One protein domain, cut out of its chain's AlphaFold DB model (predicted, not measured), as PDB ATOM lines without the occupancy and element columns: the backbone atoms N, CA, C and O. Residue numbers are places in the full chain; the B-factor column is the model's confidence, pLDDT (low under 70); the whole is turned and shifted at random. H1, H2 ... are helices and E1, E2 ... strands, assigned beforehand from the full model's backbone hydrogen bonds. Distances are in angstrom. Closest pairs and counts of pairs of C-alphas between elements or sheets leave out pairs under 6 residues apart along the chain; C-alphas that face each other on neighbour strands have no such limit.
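This is residues 116 to 151 and 190 to 245 of the 245 residues of the protein "Twin-arginine translocation pathway signal protein" of Campylobacter fetus (UniProt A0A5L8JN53). A short ribbon of two strands, E2 and E3, runs through the middle, with H1 and H4 packed over one face and H2 on the other. E1 lies at one end of the longest axis; at the other, unnamed residues 220 to 245 loop away and come back beside E3. The printed part has 92 residues, under half in named elements, in the order E1, H1, E2, E3, H2, H3, H4; the sheet is antiparallel and the class mixed. It is compact, with a radius of gyration of the C-alphas of 12.2 A and spans of 32 by 27 by 24 A.

E1 is residues 124 to 126, from C-alpha 124 at (23.810, 34.426, 45.179). H1, residues 129 to 141, is 17.6 A long. E2, residues 145 to 149, measures 12.2 A, and E3, residues 192 to 196, 14.0 A. H2 is residues 200 to 204 and H3 206 to 210. H4, residues 212 to 219, is 11.0 A long and ends at (2.577, 43.519, 35.161).

E2 and E3 are antiparallel at 137 degrees, with N 146 and O 195 2.9 A apart, within hydrogen-bond range. Residues 192 to 193 of E3 also pair with 241 to 242, antiparallel. H1, with residues 137 to 141 alone, touches H4, opposite ways at a steep tilt of 60 degrees; the closest C-alphas, of Val 141 and Lys 216, are 5.7 A apart. The closest C-alphas of E3 and H2, of Gly 195 and Asn 203, are 5.3 A apart. H3 is close to H4 but not clearly touching, with C-alphas 208 and 214 closest at 6.5 A. Every O i to N i+4 pair of H1 is within hydrogen-bond range, against 3 of 4 in H4 and 0 of 1 in H2 and in H3, which each have 2 of 2 O i to N i+3 pairs within range.

The C-alphas farthest apart, of Arg 120 and Leu 232, are 33.9 A apart. Residues 152 to 189 are not printed, and C-alphas 151 and 190 are 7.0 A apart across this cut. The links between named elements that are printed whole are tight. No printed residue is under 70 in pLDDT.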
ATOM      1  N   VAL A 116      25.386  31.086  41.474       98.44
ATOM      2  CA  VAL A 116      26.144  32.179  40.873       98.44
ATOM      3  C   VAL A 116      26.073  33.396  41.783       98.44
ATOM      4  O   VAL A 116      25.021  33.728  42.331       98.44
ATOM      5  N   LYS A 117      27.219  34.044  42.001       98.12
ATOM      6  CA  LYS A 117      27.288  35.269  42.798       98.12
ATOM      7  C   LYS A 117      26.749  36.427  41.974       98.12
ATOM      8  O   LYS A 117      27.228  36.649  40.866       98.12
ATOM      9  N   ILE A 118      25.822  37.193  42.538       97.75
ATOM     10  CA  ILE A 118      25.302  38.394  41.888       97.75
ATOM     11  C   ILE A 118      26.196  39.581  42.275       97.75
ATOM     12  O   ILE A 118      26.382  39.855  43.468       97.75
ATOM     13  N   PRO A 119      26.829  40.267  41.301       93.75
ATOM     14  CA  PRO A 119      27.746  41.362  41.590       93.75
ATOM     15  C   PRO A 119      27.091  42.477  42.410       93.75
ATOM     16  O   PRO A 119      25.947  42.841  42.167       93.75
ATOM     17  N   ARG A 120      27.847  43.056  43.352       90.88
ATOM     18  CA  ARG A 120      27.466  44.231  44.170       90.88
ATOM     19  C   ARG A 120      26.269  44.057  45.119       90.88
ATOM     20  O   ARG A 120      25.940  45.004  45.821       90.88
ATOM     21  N   THR A 121      25.674  42.869  45.220       94.25
ATOM     22  CA  THR A 121      24.550  42.615  46.148       94.25
ATOM     23  C   THR A 121      24.979  41.857  47.402       94.25
ATOM     24  O   THR A 121      24.310  41.901  48.425       94.25
ATOM     25  N   GLY A 122      26.107  41.140  47.343       95.44
ATOM     26  CA  GLY A 122      26.514  40.228  48.418       95.44
ATOM     27  C   GLY A 122      25.684  38.939  48.467       95.44
ATOM     28  O   GLY A 122      25.843  38.154  49.400       95.44
ATOM     29  N   HIS A 123      24.844  38.695  47.462       98.38
ATOM     30  CA  HIS A 123      23.964  37.537  47.375       98.38
ATOM     31  C   HIS A 123      24.327  36.613  46.210       98.38
ATOM     32  O   HIS A 123      25.161  36.926  45.358       98.38
ATOM     33  N   TYR A 124      23.694  35.445  46.212       98.69
ATOM     34  CA  TYR A 124      23.810  34.426  45.179       98.69
ATOM     35  C   TYR A 124      22.414  34.054  44.702       98.69
ATOM     36  O   TYR A 124      21.464  34.160  45.473       98.69
ATOM     37  N   LEU A 125      22.307  33.563  43.477       98.75
ATOM     38  CA  LEU A 125      21.123  32.869  42.978       98.75
ATOM     39  C   LEU A 125      21.509  31.445  42.599       98.75
ATOM     40  O   LEU A 125      22.665  31.194  42.250       98.75
ATOM     41  N   PHE A 126      20.557  30.519  42.670       98.56
ATOM     42  CA  PHE A 126      20.736  29.221  42.032       98.56
ATOM     43  C   PHE A 126      20.787  29.401  40.512       98.56
ATOM     44  O   PHE A 126      20.123  30.278  39.956       98.56
ATOM     45  N   LYS A 127      21.602  28.586  39.845       98.50
ATOM     46  CA  LYS A 127      21.662  28.522  38.381       98.50
ATOM     47  C   LYS A 127      20.338  28.007  37.806       98.50
ATOM     48  O   LYS A 127      19.560  27.360  38.503       98.50
ATOM     49  N   GLY A 128      20.127  28.255  36.516       97.69
ATOM     50  CA  GLY A 128      18.880  27.926  35.829       97.69
ATOM     51  C   GLY A 128      17.789  28.933  36.173       97.69
ATOM     52  O   GLY A 128      18.065  30.128  36.290       97.69
ATOM     53  N   LEU A 129      16.569  28.437  36.385       97.56
ATOM     54  CA  LEU A 129      15.369  29.269  36.435       97.56
ATOM     55  C   LEU A 129      15.457  30.485  37.385       97.56
ATOM     56  O   LEU A 129      15.125  31.577  36.930       97.56
ATOM     57  N   PRO A 130      15.953  30.392  38.640       98.31
ATOM     58  CA  PRO A 130      16.076  31.572  39.503       98.31
ATOM     59  C   PRO A 130      16.966  32.678  38.917       98.31
ATOM     60  O   PRO A 130      16.613  33.857  38.960       98.31
ATOM     61  N   TYR A 131      18.117  32.308  38.352       98.56
ATOM     62  CA  TYR A 131      19.028  33.256  37.713       98.56
ATOM     63  C   TYR A 131      18.433  33.854  36.433       98.56
ATOM     64  O   TYR A 131      18.554  35.062  36.206       98.56
ATOM     65  N   ASP A 132      17.769  33.028  35.625       98.12
ATOM     66  CA  ASP A 132      17.170  33.451  34.359       98.12
ATOM     67  C   ASP A 132      16.007  34.425  34.599       98.12
ATOM     68  O   ASP A 132      15.954  35.489  33.976       98.12
ATOM     69  N   VAL A 133      15.133  34.122  35.570       98.25
ATOM     70  CA  VAL A 133      14.037  35.014  35.983       98.25
ATOM     71  C   VAL A 133      14.595  36.331  36.508       98.25
ATOM     72  O   VAL A 133      14.152  37.383  36.060       98.25
ATOM     73  N   TYR A 134      15.593  36.313  37.398       98.12
ATOM     74  CA  TYR A 134      16.186  37.555  37.904       98.12
ATOM     75  C   TYR A 134      16.810  38.408  36.791       98.12
ATOM     76  O   TYR A 134      16.612  39.621  36.745       98.12
ATOM     77  N   THR A 135      17.543  37.785  35.866       97.69
ATOM     78  CA  THR A 135      18.170  38.499  34.746       97.69
ATOM     79  C   THR A 135      17.115  39.139  33.843       97.69
ATOM     80  O   THR A 135      17.274  40.284  33.413       97.69
ATOM     81  N   ARG A 136      16.008  38.429  33.598       97.81
ATOM     82  CA  ARG A 136      14.868  38.954  32.845       97.81
ATOM     83  C   ARG A 136      14.161  40.091  33.590       97.81
ATOM     84  O   ARG A 136      13.892  41.117  32.977       97.81
ATOM     85  N   LEU A 137      13.965  39.967  34.904       97.38
ATOM     86  CA  LEU A 137      13.387  41.020  35.747       97.38
ATOM     87  C   LEU A 137      14.174  42.327  35.663       97.38
ATOM     88  O   LEU A 137      13.583  43.382  35.461       97.38
ATOM     89  N   VAL A 138      15.504  42.268  35.781       97.31
ATOM     90  CA  VAL A 138      16.358  43.464  35.670       97.31
ATOM     91  C   VAL A 138      16.213  44.120  34.292       97.31
ATOM     92  O   VAL A 138      16.180  45.344  34.198       97.31
ATOM     93  N   LYS A 139      16.087  43.321  33.224       97.62
ATOM     94  CA  LYS A 139      15.886  43.828  31.859       97.62
ATOM     95  C   LYS A 139      14.515  44.490  31.676       97.62
ATOM     96  O   LYS A 139      14.445  45.550  31.063       97.62
ATOM     97  N   ASP A 140      13.457  43.860  32.179       98.00
ATOM     98  CA  ASP A 140      12.077  44.278  31.917       98.00
ATOM     99  C   ASP A 140      11.622  45.413  32.862       98.00
ATOM    100  O   ASP A 140      10.886  46.309  32.451       98.00
ATOM    101  N   VAL A 141      12.082  45.424  34.120       97.62
ATOM    102  CA  VAL A 141      11.721  46.452  35.117       97.62
ATOM    103  C   VAL A 141      12.642  47.675  35.031       97.62
ATOM    104  O   VAL A 141      12.166  48.818  35.089       97.62
ATOM    105  N   GLY A 142      13.947  47.440  34.874       96.25
ATOM    106  CA  GLY A 142      14.989  48.464  34.837       96.25
ATOM    107  C   GLY A 142      16.091  48.256  35.880       96.25
ATOM    108  O   GLY A 142      15.988  47.431  36.789       96.25
ATOM    109  N   ASP A 143      17.154  49.047  35.754       92.75
ATOM    110  CA  ASP A 143      18.384  48.953  36.549       92.75
ATOM    111  C   ASP A 143      18.258  49.473  37.992       92.75
ATOM    112  O   ASP A 143      19.155  49.254  38.807       92.75
ATOM    113  N   THR A 144      17.143  50.121  38.335       95.62
ATOM    114  CA  THR A 144      16.820  50.512  39.713       95.62
ATOM    115  C   THR A 144      16.281  49.348  40.552       95.62
ATOM    116  O   THR A 144      16.305  49.435  41.787       95.62
ATOM    117  N   LEU A 145      15.852  48.249  39.915       97.25
ATOM    118  CA  LEU A 145      15.528  46.985  40.576       97.25
ATOM    119  C   LEU A 145      16.817  46.219  40.902       97.25
ATOM    120  O   LEU A 145      17.695  46.060  40.055       97.25
ATOM    121  N   PHE A 146      16.916  45.668  42.109       96.44
ATOM    122  CA  PHE A 146      18.061  44.846  42.491       96.44
ATOM    123  C   PHE A 146      17.697  43.696  43.427       96.44
ATOM    124  O   PHE A 146      16.679  43.726  44.118       96.44
ATOM    125  N   LEU A 147      18.571  42.687  43.467       98.12
ATOM    126  CA  LEU A 147      18.476  41.559  44.392       98.12
ATOM    127  C   LEU A 147      18.760  42.011  45.830       98.12
ATOM    128  O   LEU A 147      19.908  42.316  46.176       98.12
ATOM    129  N   THR A 148      17.734  41.994  46.678       97.62
ATOM    130  CA  THR A 148      17.838  42.310  48.113       97.62
ATOM    131  C   THR A 148      18.130  41.070  48.955       97.62
ATOM    132  O   THR A 148      18.693  41.184  50.042       97.62
ATOM    133  N   SER A 149      17.782  39.881  48.455       98.06
ATOM    134  CA  SER A 149      18.202  38.597  49.014       98.06
ATOM    135  C   SER A 149      18.075  37.486  47.986       98.06
ATOM    136  O   SER A 149      17.089  37.414  47.276       98.06
ATOM    137  N   GLY A 150      19.024  36.557  47.957       98.25
ATOM    138  CA  GLY A 150      18.928  35.342  47.143       98.25
ATOM    139  C   GLY A 150      19.025  34.086  48.000       98.25
ATOM    140  O   GLY A 150      18.385  34.007  49.045       98.25
ATOM    141  N   VAL A 151      19.877  33.147  47.589       98.44
ATOM    142  CA  VAL A 151      20.146  31.876  48.280       98.44
ATOM    143  C   VAL A 151      20.388  32.087  49.778       98.44
ATOM    144  O   VAL A 151      21.205  32.929  50.173       98.44
ATOM    145  N   GLY A 190      15.094  28.217  45.602       97.69
ATOM    146  CA  GLY A 190      15.063  29.042  44.389       97.69
ATOM    147  C   GLY A 190      14.566  30.459  44.590       97.69
ATOM    148  O   GLY A 190      15.054  31.354  43.905       97.69
ATOM    149  N   ASP A 191      13.651  30.669  45.534       98.62
ATOM    150  CA  ASP A 191      13.035  31.978  45.728       98.62
ATOM    151  C   ASP A 191      14.056  33.057  46.097       98.62
ATOM    152  O   ASP A 191      15.101  32.806  46.720       98.62
ATOM    153  N   PHE A 192      13.726  34.291  45.742       98.75
ATOM    154  CA  PHE A 192      14.567  35.443  46.007       98.75
ATOM    155  C   PHE A 192      13.745  36.712  46.215       98.75
ATOM    156  O   PHE A 192      12.602  36.817  45.786       98.75
ATOM    157  N   ASP A 193      14.366  37.689  46.864       98.62
ATOM    158  CA  ASP A 193      13.778  38.989  47.144       98.62
ATOM    159  C   ASP A 193      14.370  40.034  46.202       98.62
ATOM    160  O   ASP A 193      15.593  40.116  46.021       98.62
ATOM    161  N   VAL A 194      13.503  40.870  45.646       98.50
ATOM    162  CA  VAL A 194      13.892  42.051  44.874       98.50
ATOM    163  C   VAL A 194      13.481  43.326  45.598       98.50
ATOM    164  O   VAL A 194      12.669  43.317  46.519       98.50
ATOM    165  N   GLY A 195      14.067  44.445  45.205       97.88
ATOM    166  CA  GLY A 195      13.710  45.740  45.753       97.88
ATOM    167  C   GLY A 195      14.216  46.881  44.894       97.88
ATOM    168  O   GLY A 195      14.855  46.674  43.863       97.88
ATOM    169  N   LYS A 196      13.955  48.096  45.361       97.62
ATOM    170  CA  LYS A 196      14.414  49.344  44.764       97.62
ATOM    171  C   LYS A 196      15.736  49.798  45.383       97.62
ATOM    172  O   LYS A 196      15.871  49.894  46.614       97.62
ATOM    173  N   HIS A 197      16.705  50.137  44.536       95.50
ATOM    174  CA  HIS A 197      17.962  50.750  44.957       95.50
ATOM    175  C   HIS A 197      17.721  52.027  45.779       95.50
ATOM    176  O   HIS A 197      16.887  52.865  45.447       95.50
ATOM    177  N   GLY A 198      18.448  52.172  46.892       94.25
ATOM    178  CA  GLY A 198      18.314  53.322  47.796       94.25
ATOM    179  C   GLY A 198      17.095  53.288  48.729       94.25
ATOM    180  O   GLY A 198      16.977  54.155  49.586       94.25
ATOM    181  N   PHE A 199      16.220  52.278  48.638       95.88
ATOM    182  CA  PHE A 199      15.000  52.206  49.456       95.88
ATOM    183  C   PHE A 199      15.214  51.562  50.842       95.88
ATOM    184  O   PHE A 199      14.342  51.595  51.709       95.88
ATOM    185  N   GLY A 200      16.407  51.008  51.088       94.44
ATOM    186  CA  GLY A 200      16.819  50.511  52.402       94.44
ATOM    187  C   GLY A 200      15.840  49.491  52.989       94.44
ATOM    188  O   GLY A 200      15.409  48.565  52.302       94.44
ATOM    189  N   ALA A 201      15.484  49.669  54.265       94.69
ATOM    190  CA  ALA A 201      14.555  48.787  54.974       94.69
ATOM    191  C   ALA A 201      13.110  48.853  54.443       94.69
ATOM    192  O   ALA A 201      12.350  47.912  54.670       94.69
ATOM    193  N   LEU A 202      12.737  49.914  53.715       97.19
ATOM    194  CA  LEU A 202      11.390  50.064  53.154       97.19
ATOM    195  C   LEU A 202      11.091  49.012  52.077       97.19
ATOM    196  O   LEU A 202       9.924  48.676  51.880       97.19
ATOM    197  N   ASN A 203      12.131  48.420  51.468       97.56
ATOM    198  CA  ASN A 203      11.993  47.260  50.580       97.56
ATOM    199  C   ASN A 203      11.276  46.078  51.247       97.56
ATOM    200  O   ASN A 203      10.622  45.312  50.556       97.56
ATOM    201  N   PHE A 204      11.365  45.945  52.576       96.56
ATOM    202  CA  PHE A 204      10.764  44.851  53.349       96.56
ATOM    203  C   PHE A 204       9.486  45.283  54.092       96.56
ATOM    204  O   PHE A 204       9.179  44.800  55.195       96.56
ATOM    205  N   THR A 205       8.758  46.232  53.495       95.69
ATOM    206  CA  THR A 205       7.471  46.765  53.967       95.69
ATOM    207  C   THR A 205       6.495  46.950  52.801       95.69
ATOM    208  O   THR A 205       6.881  46.876  51.636       95.69
ATOM    209  N   GLU A 206       5.228  47.239  53.103       94.75
ATOM    210  CA  GLU A 206       4.225  47.559  52.076       94.75
ATOM    211  C   GLU A 206       4.546  48.843  51.288       94.75
ATOM    212  O   GLU A 206       3.993  49.053  50.211       94.75
ATOM    213  N   GLU A 207       5.491  49.671  51.749       97.62
ATOM    214  CA  GLU A 207       5.961  50.835  50.991       97.62
ATOM    215  C   GLU A 207       6.566  50.444  49.634       97.62
ATOM    216  O   GLU A 207       6.496  51.232  48.691       97.62
ATOM    217  N   PHE A 208       7.092  49.218  49.488       97.94
ATOM    218  CA  PHE A 208       7.620  48.742  48.208       97.94
ATOM    219  C   PHE A 208       6.552  48.733  47.103       97.94
ATOM    220  O   PHE A 208       6.865  49.032  45.954       97.94
ATOM    221  N   ILE A 209       5.276  48.529  47.449       97.69
ATOM    222  CA  ILE A 209       4.151  48.502  46.493       97.69
ATOM    223  C   ILE A 209       3.982  49.839  45.766       97.69
ATOM    224  O   ILE A 209       3.492  49.895  44.640       97.69
ATOM    225  N   LYS A 210       4.379  50.938  46.413       97.88
ATOM    226  CA  LYS A 210       4.222  52.294  45.878       97.88
ATOM    227  C   LYS A 210       5.288  52.636  44.833       97.88
ATOM    228  O   LYS A 210       5.148  53.640  44.134       97.88
ATOM    229  N   THR A 211       6.341  51.826  44.737       98.25
ATOM    230  CA  THR A 211       7.467  52.037  43.825       98.25
ATOM    231  C   THR A 211       7.105  51.686  42.384       98.25
ATOM    232  O   THR A 211       6.231  50.855  42.136       98.25
ATOM    233  N   ASP A 212       7.777  52.313  41.420       98.00
ATOM    234  CA  ASP A 212       7.563  52.001  40.003       98.00
ATOM    235  C   ASP A 212       8.142  50.628  39.644       98.00
ATOM    236  O   ASP A 212       7.605  49.935  38.783       98.00
ATOM    237  N   GLU A 213       9.180  50.199  40.363       98.12
ATOM    238  CA  GLU A 213       9.755  48.863  40.281       98.12
ATOM    239  C   GLU A 213       8.706  47.791  40.585       98.12
ATOM    240  O   GLU A 213       8.545  46.862  39.799       98.12
ATOM    241  N   PHE A 214       7.950  47.936  41.681       97.81
ATOM    242  CA  PHE A 214       6.894  46.981  42.016       97.81
ATOM    243  C   PHE A 214       5.729  47.020  41.021       97.81
ATOM    244  O   PHE A 214       5.229  45.963  40.645       97.81
ATOM    245  N   LYS A 215       5.303  48.210  40.570       98.00
ATOM    246  CA  LYS A 215       4.214  48.336  39.580       98.00
ATOM    247  C   LYS A 215       4.552  47.603  38.282       98.00
ATOM    248  O   LYS A 215       3.749  46.807  37.819       98.00
ATOM    249  N   LYS A 216       5.767  47.790  37.757       98.00
ATOM    250  CA  LYS A 216       6.246  47.050  36.581       98.00
ATOM    251  C   LYS A 216       6.393  45.557  36.868       98.00
ATOM    252  O   LYS A 216       6.006  44.741  36.047       98.00
ATOM    253  N   LEU A 217       6.933  45.193  38.035       97.00
ATOM    254  CA  LEU A 217       7.139  43.797  38.437       97.00
ATOM    255  C   LEU A 217       5.844  42.974  38.359       97.00
ATOM    256  O   LEU A 217       5.879  41.845  37.881       97.00
ATOM    257  N   ILE A 218       4.718  43.529  38.820       96.19
ATOM    258  CA  ILE A 218       3.428  42.816  38.865       96.19
ATOM    259  C   ILE A 218       2.670  42.795  37.532       96.19
ATOM    260  O   ILE A 218       1.694  42.059  37.415       96.19
ATOM    261  N   GLU A 219       3.111  43.563  36.533       97.19
ATOM    262  CA  GLU A 219       2.577  43.519  35.161       97.19
ATOM    263  C   GLU A 219       3.183  42.365  34.338       97.19
ATOM    264  O   GLU A 219       2.665  42.005  33.283       97.19
ATOM    265  N   LEU A 220       4.278  41.765  34.813       97.50
ATOM    266  CA  LEU A 220       4.997  40.709  34.107       97.50
ATOM    267  C   LEU A 220       4.345  39.341  34.347       97.50
ATOM    268  O   LEU A 220       4.405  38.791  35.444       97.50
ATOM    269  N   GLU A 221       3.803  38.734  33.290       96.62
ATOM    270  CA  GLU A 221       3.047  37.466  33.354       96.62
ATOM    271  C   GLU A 221       3.838  36.269  33.909       96.62
ATOM    272  O   GLU A 221       3.258  35.297  34.389       96.62
ATOM    273  N   TYR A 222       5.169  36.321  33.843       95.88
ATOM    274  CA  TYR A 222       6.050  35.257  34.329       95.88
ATOM    275  C   TYR A 222       6.448  35.421  35.805       95.88
ATOM    276  O   TYR A 222       7.228  34.621  36.322       95.88
ATOM    277  N   VAL A 223       5.958  36.464  36.480       95.12
ATOM    278  CA  VAL A 223       6.290  36.772  37.872       95.12
ATOM    279  C   VAL A 223       5.164  36.320  38.788       95.12
ATOM    280  O   VAL A 223       3.982  36.506  38.520       95.12
ATOM    281  N   SER A 224       5.533  35.729  39.920       96.12
ATOM    282  CA  SER A 224       4.603  35.382  40.993       96.12
ATOM    283  C   SER A 224       5.173  35.812  42.337       96.12
ATOM    284  O   SER A 224       6.363  35.645  42.598       96.12
ATOM    285  N   ILE A 225       4.313  36.347  43.203       96.94
ATOM    286  CA  ILE A 225       4.671  36.711  44.578       96.94
ATOM    287  C   ILE A 225       4.279  35.567  45.511       96.94
ATOM    288  O   ILE A 225       3.111  35.177  45.552       96.94
ATOM    289  N   ARG A 226       5.244  35.045  46.280       97.31
ATOM    290  CA  ARG A 226       5.038  33.869  47.147       97.31
ATOM    291  C   ARG A 226       3.994  34.136  48.224       97.31
ATOM    292  O   ARG A 226       3.009  33.406  48.349       97.31
ATOM    293  N   TYR A 227       4.208  35.195  48.998       97.38
ATOM    294  CA  TYR A 227       3.373  35.535  50.141       97.38
ATOM    295  C   TYR A 227       2.408  36.648  49.764       97.38
ATOM    296  O   TYR A 227       2.625  37.807  50.099       97.38
ATOM    297  N   THR A 228       1.338  36.300  49.045       96.19
ATOM    298  CA  THR A 228       0.211  37.210  48.773       96.19
ATOM    299  C   THR A 228      -0.596  37.494  50.048       96.19
ATOM    300  O   THR A 228      -0.468  36.785  51.042       96.19
ATOM    301  N   LYS A 229      -1.503  38.482  50.037       94.19
ATOM    302  CA  LYS A 229      -2.395  38.759  51.186       94.19
ATOM    303  C   LYS A 229      -3.263  37.562  51.613       94.19
ATOM    304  O   LYS A 229      -3.789  37.568  52.719       94.19
ATOM    305  N   LYS A 230      -3.439  36.568  50.734       94.06
ATOM    306  CA  LYS A 230      -4.242  35.355  50.959       94.06
ATOM    307  C   LYS A 230      -3.387  34.083  50.996       94.06
ATOM    308  O   LYS A 230      -3.923  32.993  50.806       94.06
ATOM    309  N   ASN A 231      -2.067  34.203  51.161       95.50
ATOM    310  CA  ASN A 231      -1.207  33.027  51.246       95.50
ATOM    311  C   ASN A 231      -1.622  32.140  52.430       95.50
ATOM    312  O   ASN A 231      -2.091  32.628  53.457       95.50
ATOM    313  N   LEU A 232      -1.442  30.832  52.271       95.56
ATOM    314  CA  LEU A 232      -1.830  29.840  53.275       95.56
ATOM    315  C   LEU A 232      -0.678  29.466  54.211       95.56
ATOM    316  O   LEU A 232      -0.869  28.645  55.099       95.56
ATOM    317  N   ASP A 233       0.500  30.071  54.038       96.44
ATOM    318  CA  ASP A 233       1.711  29.720  54.784       96.44
ATOM    319  C   ASP A 233       1.745  30.382  56.174       96.44
ATOM    320  O   ASP A 233       2.640  30.092  56.969       96.44
ATOM    321  N   GLY A 234       0.766  31.236  56.497       94.81
ATOM    322  CA  GLY A 234       0.706  31.958  57.772       94.81
ATOM    323  C   GLY A 234       1.735  33.085  57.873       94.81
ATOM    324  O   GLY A 234       2.113  33.489  58.970       94.81
ATOM    325  N   VAL A 235       2.205  33.583  56.726       95.75
ATOM    326  CA  VAL A 235       3.175  34.677  56.625       95.75
ATOM    327  C   VAL A 235       2.446  35.953  56.213       95.75
ATOM    328  O   VAL A 235       1.457  35.916  55.482       95.75
ATOM    329  N   ARG A 236       2.915  37.107  56.681       96.12
ATOM    330  CA  ARG A 236       2.434  38.418  56.228       96.12
ATOM    331  C   ARG A 236       2.614  38.597  54.718       96.12
ATOM    332  O   ARG A 236       3.367  37.878  54.076       96.12
ATOM    333  N   PHE A 237       1.952  39.602  54.156       97.19
ATOM    334  CA  PHE A 237       2.163  39.972  52.760       97.19
ATOM    335  C   PHE A 237       3.611  40.444  52.522       97.19
ATOM    336  O   PHE A 237       4.091  41.330  53.233       97.19
ATOM    337  N   GLU A 238       4.288  39.869  51.523       97.88
ATOM    338  CA  GLU A 238       5.682  40.186  51.169       97.88
ATOM    339  C   GLU A 238       5.805  40.524  49.672       97.88
ATOM    340  O   GLU A 238       6.142  39.656  48.865       97.88
ATOM    341  N   PRO A 239       5.532  41.779  49.261       97.50
ATOM    342  CA  PRO A 239       5.567  42.202  47.855       97.50
ATOM    343  C   PRO A 239       6.944  42.087  47.177       97.50
ATOM    344  O   PRO A 239       7.039  42.194  45.960       97.50
ATOM    345  N   TRP A 240       8.015  41.893  47.941       98.44
ATOM    346  CA  TRP A 240       9.382  41.739  47.434       98.44
ATOM    347  C   TRP A 240       9.750  40.293  47.071       98.44
ATOM    348  O   TRP A 240      10.731  40.093  46.356       98.44
ATOM    349  N   HIS A 241       9.010  39.296  47.575       98.56
ATOM    350  CA  HIS A 241       9.408  37.884  47.535       98.56
ATOM    351  C   HIS A 241       8.926  37.208  46.244       98.56
ATOM    352  O   HIS A 241       7.757  36.817  46.120       98.56
ATOM    353  N   VAL A 242       9.844  37.038  45.292       98.44
ATOM    354  CA  VAL A 242       9.609  36.377  44.003       98.44
ATOM    355  C   VAL A 242       9.648  34.862  44.187       98.44
ATOM    356  O   VAL A 242      10.637  34.289  44.651       98.44
ATOM    357  N   GLN A 243       8.550  34.221  43.803       98.00
ATOM    358  CA  GLN A 243       8.393  32.773  43.805       98.00
ATOM    359  C   GLN A 243       8.979  32.161  42.535       98.00
ATOM    360  O   GLN A 243       8.659  32.607  41.432       98.00
ATOM    361  N   ILE A 244       9.735  31.077  42.694       97.06
ATOM    362  CA  ILE A 244      10.176  30.228  41.588       97.06
ATOM    363  C   ILE A 244       9.399  28.906  41.605       97.06
ATOM    364  O   ILE A 244       9.303  28.249  42.643       97.06
ATOM    365  N   ASN A 245       8.830  28.544  40.450       81.94
ATOM    366  CA  ASN A 245       8.007  27.351  40.224       81.94
ATOM    367  C   ASN A 245       8.631  26.410  39.206       81.94
ATOM    368  O   ASN A 245       9.136  26.931  38.190       81.94
TER     369      ASN A 245